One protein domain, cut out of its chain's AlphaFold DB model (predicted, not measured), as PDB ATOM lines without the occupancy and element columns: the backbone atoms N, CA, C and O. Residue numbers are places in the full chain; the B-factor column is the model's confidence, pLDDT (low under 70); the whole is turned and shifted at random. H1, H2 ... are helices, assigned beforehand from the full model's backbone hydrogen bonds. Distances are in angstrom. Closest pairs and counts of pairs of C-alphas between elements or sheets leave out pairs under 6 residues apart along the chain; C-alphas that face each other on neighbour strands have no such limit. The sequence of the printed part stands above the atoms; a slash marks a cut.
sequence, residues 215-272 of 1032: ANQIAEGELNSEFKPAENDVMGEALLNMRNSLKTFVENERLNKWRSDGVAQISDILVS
ATOM      1  N   ALA A 215     182.778  79.513 131.425       88.44
ATOM      2  CA  ALA A 215     183.461  80.598 130.716       88.44
ATOM      3  C   ALA A 215     183.735  80.248 129.240       88.44
ATOM      4  O   ALA A 215     183.549  81.100 128.368       88.44
ATOM      5  N   ASN A 216     184.100  78.994 128.948       88.38
ATOM      6  CA  ASN A 216     184.282  78.511 127.576       88.38
ATOM      7  C   ASN A 216     182.953  78.495 126.798       88.38
ATOM      8  O   ASN A 216     182.896  79.040 125.699       88.38
ATOM      9  N   GLN A 217     181.862  77.996 127.392       88.38
ATOM     10  CA  GLN A 217     180.520  78.039 126.779       88.38
ATOM     11  C   GLN A 217     180.079  79.465 126.408       88.38
ATOM     12  O   GLN A 217     179.504  79.689 125.343       88.38
ATOM     13  N   ILE A 218     180.369  80.457 127.260       90.06
ATOM     14  CA  ILE A 218     180.091  81.872 126.963       90.06
ATOM     15  C   ILE A 218     180.912  82.350 125.754       90.06
ATOM     16  O   ILE A 218     180.376  83.068 124.909       90.06
ATOM     17  N   ALA A 219     182.185  81.951 125.654       85.38
ATOM     18  CA  ALA A 219     183.075  82.321 124.552       85.38
ATOM     19  C   ALA A 219     182.701  81.651 123.214       85.38
ATOM     20  O   ALA A 219     182.844  82.271 122.162       85.38
ATOM     21  N   GLU A 220     182.175  80.425 123.250       88.06
ATOM     22  CA  GLU A 220     181.662  79.692 122.079       88.06
ATOM     23  C   GLU A 220     180.249  80.146 121.654       88.06
ATOM     24  O   GLU A 220     179.762  79.774 120.587       88.06
ATOM     25  N   GLY A 221     179.603  81.012 122.445       81.88
ATOM     26  CA  GLY A 221     178.298  81.607 122.142       81.88
ATOM     27  C   GLY A 221     177.092  80.834 122.685       81.88
ATOM     28  O   GLY A 221     175.952  81.206 122.400       81.88
ATOM     29  N   GLU A 222     177.300  79.807 123.516       87.88
ATOM     30  CA  GLU A 222     176.251  78.977 124.127       87.88
ATOM     31  C   GLU A 222     175.526  79.679 125.296       87.88
ATOM     32  O   GLU A 222     175.308  79.126 126.374       87.88
ATOM     33  N   LEU A 223     175.069  80.916 125.082       87.94
ATOM     34  CA  LEU A 223     174.454  81.787 126.097       87.94
ATOM     35  C   LEU A 223     173.164  81.222 126.738       87.94
ATOM     36  O   LEU A 223     172.602  81.835 127.650       87.94
ATOM     37  N   ASN A 224     172.682  80.057 126.302       87.19
ATOM     38  CA  ASN A 224     171.518  79.360 126.849       87.19
ATOM     39  C   ASN A 224     171.850  78.230 127.840       87.19
ATOM     40  O   ASN A 224     170.907  77.663 128.384       87.19
ATOM     41  N   SER A 225     173.123  77.921 128.115       82.38
ATOM     42  CA  SER A 225     173.484  76.827 129.029       82.38
ATOM     43  C   SER A 225     172.996  77.041 130.473       82.38
ATOM     44  O   SER A 225     172.908  78.170 130.977       82.38
ATOM     45  N   GLU A 226     172.660  75.951 131.165       80.38
ATOM     46  CA  GLU A 226     172.325  75.998 132.588       80.38
ATOM     47  C   GLU A 226     173.606  75.978 133.428       80.38
ATOM     48  O   GLU A 226     174.378  75.024 133.390       80.38
ATOM     49  N   PHE A 227     173.813  77.036 134.211       85.56
ATOM     50  CA  PHE A 227     174.916  77.147 135.159       85.56
ATOM     51  C   PHE A 227     174.400  77.717 136.476       85.56
ATOM     52  O   PHE A 227     173.584  78.645 136.487       85.56
ATOM     53  N   LYS A 228     174.901  77.170 137.585       83.12
ATOM     54  CA  LYS A 228     174.580  77.600 138.942       83.12
ATOM     55  C   LYS A 228     175.888  77.734 139.740       83.12
ATOM     56  O   LYS A 228     176.537  76.710 139.951       83.12
ATOM     57  N   PRO A 229     176.270  78.946 140.188       81.38
ATOM     58  CA  PRO A 229     177.445  79.130 141.039       81.38
ATOM     59  C   PRO A 229     177.295  78.391 142.377       81.38
ATOM     60  O   PRO A 229     176.175  78.149 142.844       81.38
ATOM     61  N   ALA A 230     178.425  78.033 142.993       74.56
ATOM     62  CA  ALA A 230     178.440  77.469 144.344       74.56
ATOM     63  C   ALA A 230     178.112  78.537 145.409       74.56
ATOM     64  O   ALA A 230     178.074  79.738 145.128       74.56
ATOM     65  N   GLU A 231     177.823  78.125 146.648       65.94
ATOM     66  CA  GLU A 231     177.436  79.089 147.686       65.94
ATOM     67  C   GLU A 231     178.646  79.945 148.111       65.94
ATOM     68  O   GLU A 231     179.592  79.441 148.717       65.94
ATOM     69  N   ASN A 232     178.562  81.254 147.835       65.38
ATOM     70  CA  ASN A 232     179.625  82.276 147.928       65.38
ATOM     71  C   ASN A 232     180.646  82.302 146.763       65.38
ATOM     72  O   ASN A 232     181.689  82.951 146.878       65.38
ATOM     73  N   ASP A 233     180.337  81.676 145.625       76.62
ATOM     74  CA  ASP A 233     181.176  81.701 144.421       76.62
ATOM     75  C   ASP A 233     181.057  83.022 143.633       76.62
ATOM     76  O   ASP A 233     180.301  83.157 142.668       76.62
ATOM     77  N   VAL A 234     181.857  84.008 144.044       78.56
ATOM     78  CA  VAL A 234     181.930  85.343 143.420       78.56
ATOM     79  C   VAL A 234     182.365  85.281 141.945       78.56
ATOM     80  O   VAL A 234     181.974  86.141 141.155       78.56
ATOM     81  N   MET A 235     183.157  84.276 141.548       80.31
ATOM     82  CA  MET A 235     183.616  84.132 140.162       80.31
ATOM     83  C   MET A 235     182.493  83.601 139.267       80.31
ATOM     84  O   MET A 235     182.244  84.167 138.201       80.31
ATOM     85  N   GLY A 236     181.761  82.589 139.728       84.75
ATOM     86  CA  GLY A 236     180.586  82.067 139.038       84.75
ATOM     87  C   GLY A 236     179.424  83.056 138.989       84.75
ATOM     88  O   GLY A 236     178.752  83.152 137.962       84.75
ATOM     89  N   GLU A 237     179.216  83.863 140.034       85.75
ATOM     90  CA  GLU A 237     178.274  84.990 139.977       85.75
ATOM     91  C   GLU A 237     178.700  86.034 138.930       85.75
ATOM     92  O   GLU A 237     177.862  86.505 138.156       85.75
ATOM     93  N   ALA A 238     179.992  86.375 138.840       86.12
ATOM     94  CA  ALA A 238     180.496  87.309 137.831       86.12
ATOM     95  C   ALA A 238     180.331  86.774 136.394       86.12
ATOM     96  O   ALA A 238     179.850  87.503 135.523       86.12
ATOM     97  N   LEU A 239     180.650  85.497 136.152       89.25
ATOM     98  CA  LEU A 239     180.447  84.833 134.857       89.25
ATOM     99  C   LEU A 239     178.959  84.736 134.490       89.25
ATOM    100  O   LEU A 239     178.585  85.007 133.349       89.25
ATOM    101  N   LEU A 240     178.088  84.421 135.455       89.31
ATOM    102  CA  LEU A 240     176.642  84.364 135.239       89.31
ATOM    103  C   LEU A 240     176.081  85.743 134.874       89.31
ATOM    104  O   LEU A 240     175.285  85.855 133.941       89.31
ATOM    105  N   ASN A 241     176.542  86.798 135.548       89.38
ATOM    106  CA  ASN A 241     176.189  88.173 135.210       89.38
ATOM    107  C   ASN A 241     176.710  88.570 133.817       89.38
ATOM    108  O   ASN A 241     175.937  89.110 133.029       89.38
ATOM    109  N   MET A 242     177.951  88.220 133.461       87.81
ATOM    110  CA  MET A 242     178.509  88.453 132.120       87.81
ATOM    111  C   MET A 242     177.700  87.742 131.024       87.81
ATOM    112  O   MET A 242     177.321  88.377 130.037       87.81
ATOM    113  N   ARG A 243     177.353  86.460 131.215       91.31
ATOM    114  CA  ARG A 243     176.453  85.719 130.316       91.31
ATOM    115  C   ARG A 243     175.119  86.433 130.160       91.31
ATOM    116  O   ARG A 243     174.622  86.569 129.044       91.31
ATOM    117  N   ASN A 244     174.511  86.854 131.268       89.69
ATOM    118  CA  ASN A 244     173.190  87.481 131.263       89.69
ATOM    119  C   ASN A 244     173.228  88.835 130.533       89.69
ATOM    120  O   ASN A 244     172.320  89.136 129.755       89.69
ATOM    121  N   SER A 245     174.302  89.612 130.706       88.06
ATOM    122  CA  SER A 245     174.553  90.842 129.949       88.06
ATOM    123  C   SER A 245     174.724  90.573 128.452       88.06
ATOM    124  O   SER A 245     174.061  91.230 127.652       88.06
ATOM    125  N   LEU A 246     175.530  89.580 128.056       88.00
ATOM    126  CA  LEU A 246     175.722  89.205 126.647       88.00
ATOM    127  C   LEU A 246     174.426  88.700 125.998       88.00
ATOM    128  O   LEU A 246     174.091  89.111 124.891       88.00
ATOM    129  N   LYS A 247     173.645  87.873 126.702       86.94
ATOM    130  CA  LYS A 247     172.335  87.395 126.234       86.94
ATOM    131  C   LYS A 247     171.340  88.544 126.037       86.94
ATOM    132  O   LYS A 247     170.607  88.556 125.052       86.94
ATOM    133  N   THR A 248     171.356  89.525 126.940       86.31
ATOM    134  CA  THR A 248     170.543  90.745 126.824       86.31
ATOM    135  C   THR A 248     171.013  91.617 125.654       86.31
ATOM    136  O   THR A 248     170.189  92.126 124.903       86.31
ATOM    137  N   PHE A 249     172.328  91.749 125.450       88.06
ATOM    138  CA  PHE A 249     172.911  92.490 124.329       88.06
ATOM    139  C   PHE A 249     172.543  91.873 122.971       88.06
ATOM    140  O   PHE A 249     172.068  92.590 122.098       88.06
ATOM    141  N   VAL A 250     172.684  90.552 122.808       85.38
ATOM    142  CA  VAL A 250     172.371  89.847 121.549       85.38
ATOM    143  C   VAL A 250     170.886  89.955 121.182       85.38
ATOM    144  O   VAL A 250     170.563  90.198 120.020       85.38
ATOM    145  N   GLU A 251     169.971  89.823 122.148       84.00
ATOM    146  CA  GLU A 251     168.536  89.983 121.869       84.00
ATOM    147  C   GLU A 251     168.171  91.457 121.596       84.00
ATOM    148  O   GLU A 251     167.387  91.729 120.687       84.00
ATOM    149  N   ASN A 252     168.794  92.424 122.282       84.62
ATOM    150  CA  ASN A 252     168.628  93.850 121.972       84.62
ATOM    151  C   ASN A 252     169.139  94.202 120.563       84.62
ATOM    152  O   ASN A 252     168.443  94.899 119.829       84.62
ATOM    153  N   GLU A 253     170.307  93.698 120.154       86.31
ATOM    154  CA  GLU A 253     170.846  93.870 118.796       86.31
ATOM    155  C   GLU A 253     169.907  93.289 117.737       86.31
ATOM    156  O   GLU A 253     169.580  93.949 116.750       86.31
ATOM    157  N   ARG A 254     169.389  92.078 117.970       86.75
ATOM    158  CA  ARG A 254     168.399  91.441 117.094       86.75
ATOM    159  C   ARG A 254     167.132  92.290 116.940       86.75
ATOM    160  O   ARG A 254     166.636  92.448 115.825       86.75
ATOM    161  N   LEU A 255     166.610  92.828 118.042       86.88
ATOM    162  CA  LEU A 255     165.398  93.654 118.052       86.88
ATOM    163  C   LEU A 255     165.633  95.047 117.444       86.88
ATOM    164  O   LEU A 255     164.756  95.565 116.749       86.88
ATOM    165  N   ASN A 256     166.817  95.633 117.641       85.62
ATOM    166  CA  ASN A 256     167.230  96.880 116.998       85.62
ATOM    167  C   ASN A 256     167.397  96.705 115.487       85.62
ATOM    168  O   ASN A 256     166.894  97.532 114.726       85.62
ATOM    169  N   LYS A 257     168.026  95.609 115.043       89.06
ATOM    170  CA  LYS A 257     168.133  95.278 113.621       89.06
ATOM    171  C   LYS A 257     166.757  95.094 112.986       89.06
ATOM    172  O   LYS A 257     166.495  95.703 111.958       89.06
ATOM    173  N   TRP A 258     165.857  94.341 113.626       92.62
ATOM    174  CA  TRP A 258     164.472  94.208 113.157       92.62
ATOM    175  C   TRP A 258     163.775  95.576 113.044       92.62
ATOM    176  O   TRP A 258     163.189  95.875 112.007       92.62
ATOM    177  N   ARG A 259     163.913  96.469 114.038       88.81
ATOM    178  CA  ARG A 259     163.372  97.837 113.933       88.81
ATOM    179  C   ARG A 259     163.959  98.589 112.727       88.81
ATOM    180  O   ARG A 259     163.198  99.147 111.945       88.81
ATOM    181  N   SER A 260     165.281  98.565 112.547       87.94
ATOM    182  CA  SER A 260     165.970  99.246 111.439       87.94
ATOM    183  C   SER A 260     165.547  98.712 110.065       87.94
ATOM    184  O   SER A 260     165.216  99.496 109.176       87.94
ATOM    185  N   ASP A 261     165.506  97.387 109.900       90.50
ATOM    186  CA  ASP A 261     165.108  96.727 108.651       90.50
ATOM    187  C   ASP A 261     163.641  97.057 108.295       90.50
ATOM    188  O   ASP A 261     163.300  97.183 107.118       90.50
ATOM    189  N   GLY A 262     162.768  97.227 109.298       89.69
ATOM    190  CA  GLY A 262     161.382  97.674 109.125       89.69
ATOM    191  C   GLY A 262     161.253  99.156 108.757       89.69
ATOM    192  O   GLY A 262     160.488  99.498 107.855       89.69
ATOM    193  N   VAL A 263     162.013 100.039 109.418       89.69
ATOM    194  CA  VAL A 263     161.998 101.492 109.152       89.69
ATOM    195  C   VAL A 263     162.517 101.800 107.746       89.69
ATOM    196  O   VAL A 263     161.922 102.629 107.056       89.69
ATOM    197  N   ALA A 264     163.569 101.112 107.288       89.50
ATOM    198  CA  ALA A 264     164.091 101.248 105.927       89.50
ATOM    199  C   ALA A 264     163.026 100.890 104.875       89.50
ATOM    200  O   ALA A 264     162.641 101.736 104.074       89.50
ATOM    201  N   GLN A 265     162.452  99.686 104.969       90.19
ATOM    202  CA  GLN A 265     161.446  99.181 104.023       90.19
ATOM    203  C   GLN A 265     160.147 100.000 103.953       90.19
ATOM    204  O   GLN A 265     159.389  99.857 102.993       90.19
ATOM    205  N   ILE A 266     159.838 100.791 104.984       92.19
ATOM    206  CA  ILE A 266     158.718 101.739 104.956       92.19
ATOM    207  C   ILE A 266     159.177 103.077 104.378       92.19
ATOM    208  O   ILE A 266     158.450 103.659 103.581       92.19
ATOM    209  N   SER A 267     160.389 103.537 104.705       88.06
ATOM    210  CA  SER A 267     160.963 104.775 104.157       88.06
ATOM    211  C   SER A 267     161.068 104.747 102.628       88.06
ATOM    212  O   SER A 267     160.780 105.760 101.998       88.06
ATOM    213  N   ASP A 268     161.375 103.594 102.026       88.56
ATOM    214  CA  ASP A 268     161.371 103.423 100.563       88.56
ATOM    215  C   ASP A 268     159.995 103.765  99.949       88.56
ATOM    216  O   ASP A 268     159.916 104.490  98.959       88.56
ATOM    217  N   ILE A 269     158.902 103.326 100.592       91.62
ATOM    218  CA  ILE A 269     157.512 103.614 100.186       91.62
ATOM    219  C   ILE A 269     157.168 105.097 100.392       91.62
ATOM    220  O   ILE A 269     156.478 105.695  99.564       91.62
ATOM    221  N   LEU A 270     157.660 105.703 101.481       89.69
ATOM    222  CA  LEU A 270     157.473 107.132 101.759       89.69
ATOM    223  C   LEU A 270     158.125 108.032 100.696       89.69
ATOM    224  O   LEU A 270     157.661 109.148 100.490       89.69
ATOM    225  N   VAL A 271     159.191 107.566 100.037       83.81
ATOM    226  CA  VAL A 271     159.901 108.313  98.982       83.81
ATOM    227  C   VAL A 271     159.292 108.077  97.594       83.81
ATOM    228  O   VAL A 271     159.360 108.965  96.750       83.81
ATOM    229  N   SER A 272     158.680 106.914  97.342       82.94
ATOM    230  CA  SER A 272     158.178 106.524  96.013       82.94
ATOM    231  C   SER A 272     156.674 106.741  95.774       82.94
ATOM    232  O   SER A 272     156.162 106.318  94.740       82.94
TER     233      SER A 272
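What this domain is: This is residues 215 to 272 of the 1032 residues of the protein "PAS domain S-box" of Bernardetia litoralis (strain ATCC 23117 / DSM 6794 / NBRC 15988 / NCIMB 1366 / Sio-4) (UniProt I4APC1). What shape is this? A short helix, H1, sits beside the long helix H2, and a loop, residues 221 to 233, folds back from H1 to where H2 begins; residues 251 to 272 of H2 stick out as a long arm. What is it made of? The printed part has 58 residues with two named helices, H1 then H2, and no named strand: all helix. It is extended, with a radius of gyration of the C-alphas of 18.0 A and spans of 61 by 19 by 13 A.

How they stand to each other: How near are the helices? H1, residues 215 to 220, and H2, residues 234 to 272, are close but not clearly touching; their closest C-alphas, of Ile 218 and Arg 243, are 6.3 A apart. They run the same way at a shallow tilt of 26 degrees. What of their backbones? Every O i to N i+4 pair is within hydrogen-bond range in H1, and 34 of 35 in H2.

Where its parts are: Where is H1? It begins at C-alpha 215 (183.461, 80.598, 130.716) and measures 8.9 A from first to last C-alpha. And H2? It measures 57.1 A and ends at C-alpha 272 (158.178, 106.524, 96.013).

The domain as a whole: How large is it? The farthest C-alphas, of Glu 231 and Ser 272, are 61.6 A apart. Is it continuous? The printed part has no cut; the 13-residue link is long. Where is confidence low? Residues 231 to 232 are under 70.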